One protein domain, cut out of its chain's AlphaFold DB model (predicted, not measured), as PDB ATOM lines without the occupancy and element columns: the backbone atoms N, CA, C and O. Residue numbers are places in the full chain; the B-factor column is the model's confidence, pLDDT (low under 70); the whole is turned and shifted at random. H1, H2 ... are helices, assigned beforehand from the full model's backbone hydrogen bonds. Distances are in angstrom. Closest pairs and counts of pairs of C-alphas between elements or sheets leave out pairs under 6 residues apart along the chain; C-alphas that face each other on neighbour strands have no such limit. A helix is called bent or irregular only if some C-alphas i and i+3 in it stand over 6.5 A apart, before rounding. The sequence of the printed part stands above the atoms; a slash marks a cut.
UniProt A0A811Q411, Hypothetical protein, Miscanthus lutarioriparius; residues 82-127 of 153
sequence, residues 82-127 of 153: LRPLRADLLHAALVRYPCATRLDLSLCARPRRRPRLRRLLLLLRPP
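Overview. This is residues 82 to 127 of the 153 residues of the protein "Hypothetical protein" of Miscanthus lutarioriparius (UniProt A0A811Q411). Little of this model is regular structure: two short helices, H1 and H2, lie side by side and run the same way, joined by a long loop that folds back from the end of H1 to the start of H2. The printed part has 46 residues, 17 of them in the two named helices, with no named strand; the class is all helix. It is compact, with a radius of gyration of the C-alphas of 10.3 A, yet elongated, spanning 30 by 18 by 15 A.

Arrangement. Look first at H1, residues 87 to 96, then at H2, residues 117 to 123. They only just touch, with 3 pairs of C-alphas within 8 A; the closest are those of His 91 and Leu 120, 6.8 A apart. They run the same way at a shallow tilt of 7 degrees. Every O i to N i+4 pair is within hydrogen-bond range in H2, and 4 of 6 in H1.

Along the chain. Find C-alpha 87 at (-49.252, 36.790, -29.284); from there H1 runs 14.8 A to Arg 96. It is only just irregular: C-alphas 88 and 91 are 7.0 A apart. H2 runs 9.9 A from Leu 117 to C-alpha 123 at (-45.017, 49.994, -29.718).

Size, cuts and confidence. The farthest C-alphas, of Arg 112 and Pro 127, are 30.8 A apart. The link, residues 97 to 116, is long. The printed part has no cut. Residues 109 to 127 have pLDDT under 70.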
ATOM      1  N   LEU A  82     -49.520  42.971 -18.048       85.88
ATOM      2  CA  LEU A  82     -50.297  42.190 -19.008       85.88
ATOM      3  C   LEU A  82     -49.719  40.785 -19.158       85.88
ATOM      4  O   LEU A  82     -48.521  40.627 -19.376       85.88
ATOM      5  N   ARG A  83     -50.595  39.779 -19.100       85.81
ATOM      6  CA  ARG A  83     -50.288  38.359 -19.337       85.81
ATOM      7  C   ARG A  83     -51.135  37.807 -20.486       85.81
ATOM      8  O   ARG A  83     -52.112  37.098 -20.242       85.81
ATOM      9  N   PRO A  84     -50.863  38.194 -21.742       82.25
ATOM     10  CA  PRO A  84     -51.609  37.666 -22.876       82.25
ATOM     11  C   PRO A  84     -51.342  36.165 -23.050       82.25
ATOM     12  O   PRO A  84     -50.204  35.711 -22.988       82.25
ATOM     13  N   LEU A  85     -52.401  35.403 -23.334       81.94
ATOM     14  CA  LEU A  85     -52.315  33.969 -23.652       81.94
ATOM     15  C   LEU A  85     -51.878  33.711 -25.105       81.94
ATOM     16  O   LEU A  85     -51.448  32.616 -25.456       81.94
ATOM     17  N   ARG A  86     -52.041  34.706 -25.988       79.94
ATOM     18  CA  ARG A  86     -51.762  34.597 -27.427       79.94
ATOM     19  C   ARG A  86     -51.073  35.860 -27.923       79.94
ATOM     20  O   ARG A  86     -51.553  36.965 -27.674       79.94
ATOM     21  N   ALA A  87     -50.008  35.683 -28.702       81.06
ATOM     22  CA  ALA A  87     -49.252  36.790 -29.284       81.06
ATOM     23  C   ALA A  87     -50.090  37.647 -30.254       81.06
ATOM     24  O   ALA A  87     -49.862  38.850 -30.363       81.06
ATOM     25  N   ASP A  88     -51.093  37.063 -30.917       81.88
ATOM     26  CA  ASP A  88     -51.950  37.782 -31.872       81.88
ATOM     27  C   ASP A  88     -52.819  38.858 -31.204       81.88
ATOM     28  O   ASP A  88     -53.128  39.883 -31.810       81.88
ATOM     29  N   LEU A  89     -53.184  38.652 -29.934       81.31
ATOM     30  CA  LEU A  89     -54.026  39.575 -29.165       81.31
ATOM     31  C   LEU A  89     -53.227  40.688 -28.487       81.31
ATOM     32  O   LEU A  89     -53.802  41.616 -27.923       81.31
ATOM     33  N   LEU A  90     -51.901  40.613 -28.540       83.25
ATOM     34  CA  LEU A  90     -51.018  41.493 -27.789       83.25
ATOM     35  C   LEU A  90     -51.108  42.937 -28.303       83.25
ATOM     36  O   LEU A  90     -51.143  43.856 -27.496       83.25
ATOM     37  N   HIS A  91     -51.263  43.156 -29.615       82.75
ATOM     38  CA  HIS A  91     -51.497  44.504 -30.152       82.75
ATOM     39  C   HIS A  91     -52.784  45.126 -29.600       82.75
ATOM     40  O   HIS A  91     -52.772  46.250 -29.109       82.75
ATOM     41  N   ALA A  92     -53.891  44.378 -29.634       84.25
ATOM     42  CA  ALA A  92     -55.165  44.841 -29.093       84.25
ATOM     43  C   ALA A  92     -55.081  45.094 -27.577       84.25
ATOM     44  O   ALA A  92     -55.647  46.065 -27.082       84.25
ATOM     45  N   ALA A  93     -54.328  44.263 -26.851       84.00
ATOM     46  CA  ALA A  93     -54.089  44.451 -25.426       84.00
ATOM     47  C   ALA A  93     -53.286  45.733 -25.139       84.00
ATOM     48  O   ALA A  93     -53.668  46.489 -24.256       84.00
ATOM     49  N   LEU A  94     -52.232  46.028 -25.904       84.69
ATOM     50  CA  LEU A  94     -51.444  47.256 -25.720       84.69
ATOM     51  C   LEU A  94     -52.248  48.523 -26.019       84.69
ATOM     52  O   LEU A  94     -52.092  49.518 -25.322       84.69
ATOM     53  N   VAL A  95     -53.127  48.484 -27.025       86.75
ATOM     54  CA  VAL A  95     -54.028  49.608 -27.324       86.75
ATOM     55  C   VAL A  95     -55.031  49.820 -26.190       86.75
ATOM     56  O   VAL A  95     -55.321  50.957 -25.832       86.75
ATOM     57  N   ARG A  96     -55.547  48.733 -25.602       87.62
ATOM     58  CA  ARG A  96     -56.493  48.806 -24.481       87.62
ATOM     59  C   ARG A  96     -55.836  49.274 -23.183       87.62
ATOM     60  O   ARG A  96     -56.497  49.958 -22.421       87.62
ATOM     61  N   TYR A  97     -54.585  48.910 -22.920       90.06
ATOM     62  CA  TYR A  97     -53.908  49.162 -21.645       90.06
ATOM     63  C   TYR A  97     -52.708  50.106 -21.833       90.06
ATOM     64  O   TYR A  97     -51.560  49.652 -21.840       90.06
ATOM     65  N   PRO A  98     -52.941  51.425 -21.971       85.31
ATOM     66  CA  PRO A  98     -51.887  52.391 -22.295       85.31
ATOM     67  C   PRO A  98     -50.862  52.582 -21.167       85.31
ATOM     68  O   PRO A  98     -49.743  53.024 -21.415       85.31
ATOM     69  N   CYS A  99     -51.227  52.251 -19.925       87.50
ATOM     70  CA  CYS A  99     -50.363  52.369 -18.748       87.50
ATOM     71  C   CYS A  99     -49.615  51.065 -18.412       87.50
ATOM     72  O   CYS A  99     -48.989  50.967 -17.354       87.50
ATOM     73  N   ALA A 100     -49.667  50.057 -19.290       86.38
ATOM     74  CA  ALA A 100     -48.962  48.800 -19.093       86.38
ATOM     75  C   ALA A 100     -47.438  48.997 -19.154       86.38
ATOM     76  O   ALA A 100     -46.880  49.379 -20.179       86.38
ATOM     77  N   THR A 101     -46.752  48.691 -18.053       86.00
ATOM     78  CA  THR A 101     -45.284  48.755 -17.933       86.00
ATOM     79  C   THR A 101     -44.618  47.384 -17.986       86.00
ATOM     80  O   THR A 101     -43.433  47.282 -18.286       86.00
ATOM     81  N   ARG A 102     -45.361  46.320 -17.659       85.62
ATOM     82  CA  ARG A 102     -44.853  44.948 -17.592       85.62
ATOM     83  C   ARG A 102     -45.663  44.056 -18.522       85.62
ATOM     84  O   ARG A 102     -46.890  44.054 -18.482       85.62
ATOM     85  N   LEU A 103     -44.967  43.284 -19.343       85.75
ATOM     86  CA  LEU A 103     -45.563  42.325 -20.262       85.75
ATOM     87  C   LEU A 103     -44.935  40.962 -20.000       85.75
ATOM     88  O   LEU A 103     -43.728  40.795 -20.154       85.75
ATOM     89  N   ASP A 104     -45.756  40.005 -19.598       85.44
ATOM     90  CA  ASP A 104     -45.336  38.648 -19.287       85.44
ATOM     91  C   ASP A 104     -45.908  37.696 -20.342       85.44
ATOM     92  O   ASP A 104     -47.119  37.551 -20.505       85.44
ATOM     93  N   LEU A 105     -44.997  37.097 -21.109       81.88
ATOM     94  CA  LEU A 105     -45.300  36.215 -22.234       81.88
ATOM     95  C   LEU A 105     -45.118  34.734 -21.883       81.88
ATOM     96  O   LEU A 105     -45.167  33.904 -22.786       81.88
ATOM     97  N   SER A 106     -44.928  34.388 -20.605       81.12
ATOM     98  CA  SER A 106     -44.763  32.997 -20.146       81.12
ATOM     99  C   SER A 106     -45.905  32.076 -20.591       81.12
ATOM    100  O   SER A 106     -45.674  30.917 -20.919       81.12
ATOM    101  N   LEU A 107     -47.127  32.611 -20.670       77.06
ATOM    102  CA  LEU A 107     -48.325  31.881 -21.092       77.06
ATOM    103  C   LEU A 107     -48.597  31.947 -22.604       77.06
ATOM    104  O   LEU A 107     -49.548  31.327 -23.082       77.06
ATOM    105  N   CYS A 108     -47.809  32.703 -23.375       73.56
ATOM    106  CA  CYS A 108     -47.978  32.755 -24.824       73.56
ATOM    107  C   CYS A 108     -47.480  31.450 -25.451       73.56
ATOM    108  O   CYS A 108     -46.277  31.258 -25.628       73.56
ATOM    109  N   ALA A 109     -48.406  30.592 -25.886       65.38
ATOM    110  CA  ALA A 109     -48.062  29.470 -26.753       65.38
ATOM    111  C   ALA A 109     -47.374  30.011 -28.019       65.38
ATOM    112  O   ALA A 109     -47.937  30.823 -28.762       65.38
ATOM    113  N   ARG A 110     -46.112  29.617 -28.220       59.28
ATOM    114  CA  ARG A 110     -45.235  30.144 -29.271       59.28
ATOM    115  C   ARG A 110     -45.892  29.909 -30.639       59.28
ATOM    116  O   ARG A 110     -46.114  28.753 -31.002       59.28
ATOM    117  N   PRO A 111     -46.194  30.949 -31.432       54.44
ATOM    118  CA  PRO A 111     -46.725  30.728 -32.765       54.44
ATOM    119  C   PRO A 111     -45.619  30.121 -33.636       54.44
ATOM    120  O   PRO A 111     -44.545  30.707 -33.806       54.44
ATOM    121  N   ARG A 112     -45.876  28.944 -34.219       50.72
ATOM    122  CA  ARG A 112     -45.119  28.462 -35.381       50.72
ATOM    123  C   ARG A 112     -45.274  29.518 -36.490       50.72
ATOM    124  O   ARG A 112     -46.326  29.625 -37.100       50.72
ATOM    125  N   ARG A 113     -44.202  30.288 -36.718       48.03
ATOM    126  CA  ARG A 113     -43.955  31.240 -37.826       48.03
ATOM    127  C   ARG A 113     -44.895  32.461 -37.959       48.03
ATOM    128  O   ARG A 113     -45.963  32.372 -38.545       48.03
ATOM    129  N   ARG A 114     -44.384  33.651 -37.594       49.78
ATOM    130  CA  ARG A 114     -44.081  34.825 -38.470       49.78
ATOM    131  C   ARG A 114     -43.750  36.084 -37.618       49.78
ATOM    132  O   ARG A 114     -44.235  36.215 -36.496       49.78
ATOM    133  N   PRO A 115     -42.910  37.023 -38.105       49.81
ATOM    134  CA  PRO A 115     -42.177  37.986 -37.273       49.81
ATOM    135  C   PRO A 115     -42.962  39.286 -37.004       49.81
ATOM    136  O   PRO A 115     -42.605  40.350 -37.501       49.81
ATOM    137  N   ARG A 116     -44.033  39.241 -36.196       55.66
ATOM    138  CA  ARG A 116     -44.754  40.465 -35.757       55.66
ATOM    139  C   ARG A 116     -44.278  41.037 -34.413       55.66
ATOM    140  O   ARG A 116     -44.537  42.203 -34.127       55.66
ATOM    141  N   LEU A 117     -43.506  40.270 -33.637       53.84
ATOM    142  CA  LEU A 117     -42.966  40.683 -32.331       53.84
ATOM    143  C   LEU A 117     -42.049  41.916 -32.406       53.84
ATOM    144  O   LEU A 117     -42.111  42.764 -31.523       53.84
ATOM    145  N   ARG A 118     -41.263  42.082 -33.484       54.91
ATOM    146  CA  ARG A 118     -40.392  43.263 -33.664       54.91
ATOM    147  C   ARG A 118     -41.176  44.576 -33.759       54.91
ATOM    148  O   ARG A 118     -40.782  45.566 -33.155       54.91
ATOM    149  N   ARG A 119     -42.307  44.585 -34.475       54.94
ATOM    150  CA  ARG A 119     -43.165  45.777 -34.617       54.94
ATOM    151  C   ARG A 119     -43.908  46.104 -33.319       54.94
ATOM    152  O   ARG A 119     -44.180  47.260 -33.031       54.94
ATOM    153  N   LEU A 120     -44.182  45.078 -32.523       56.19
ATOM    154  CA  LEU A 120     -44.825  45.187 -31.222       56.19
ATOM    155  C   LEU A 120     -43.874  45.716 -30.143       56.19
ATOM    156  O   LEU A 120     -44.262  46.577 -29.365       56.19
ATOM    157  N   LEU A 121     -42.604  45.289 -30.155       57.94
ATOM    158  CA  LEU A 121     -41.560  45.876 -29.308       57.94
ATOM    159  C   LEU A 121     -41.372  47.377 -29.577       57.94
ATOM    160  O   LEU A 121     -41.094  48.134 -28.652       57.94
ATOM    161  N   LEU A 122     -41.547  47.820 -30.827       56.31
ATOM    162  CA  LEU A 122     -41.505  49.245 -31.172       56.31
ATOM    163  C   LEU A 122     -42.696  50.031 -30.603       56.31
ATOM    164  O   LEU A 122     -42.537  51.214 -30.329       56.31
ATOM    165  N   LEU A 123     -43.849  49.391 -30.378       54.78
ATOM    166  CA  LEU A 123     -45.017  49.994 -29.718       54.78
ATOM    167  C   LEU A 123     -44.908  49.989 -28.184       54.78
ATOM    168  O   LEU A 123     -45.540  50.814 -27.536       54.78
ATOM    169  N   LEU A 124     -44.089  49.103 -27.603       52.16
ATOM    170  CA  LEU A 124     -43.717  49.157 -26.182       52.16
ATOM    171  C   LEU A 124     -42.658  50.225 -25.874       52.16
ATOM    172  O   LEU A 124     -42.367  50.460 -24.700       52.16
ATOM    173  N   ARG A 125     -42.062  50.882 -26.883       48.56
ATOM    174  CA  ARG A 125     -41.235  52.060 -26.605       48.56
ATOM    175  C   ARG A 125     -42.157  53.161 -26.082       48.56
ATOM    176  O   ARG A 125     -43.067  53.562 -26.810       48.56
ATOM    177  N   PRO A 126     -41.930  53.672 -24.860       44.31
ATOM    178  CA  PRO A 126     -42.723  54.774 -24.348       44.31
ATOM    179  C   PRO A 126     -42.626  55.931 -25.348       44.31
ATOM    180  O   PRO A 126     -41.525  56.186 -25.861       44.31
ATOM    181  N   PRO A 127     -43.729  56.637 -25.657       47.06
ATOM    182  CA  PRO A 127     -43.616  57.873 -26.406       47.06
ATOM    183  C   PRO A 127     -42.640  58.746 -25.622       47.06
ATOM    184  O   PRO A 127     -42.865  59.013 -24.438       47.06
TER     185      PRO A 127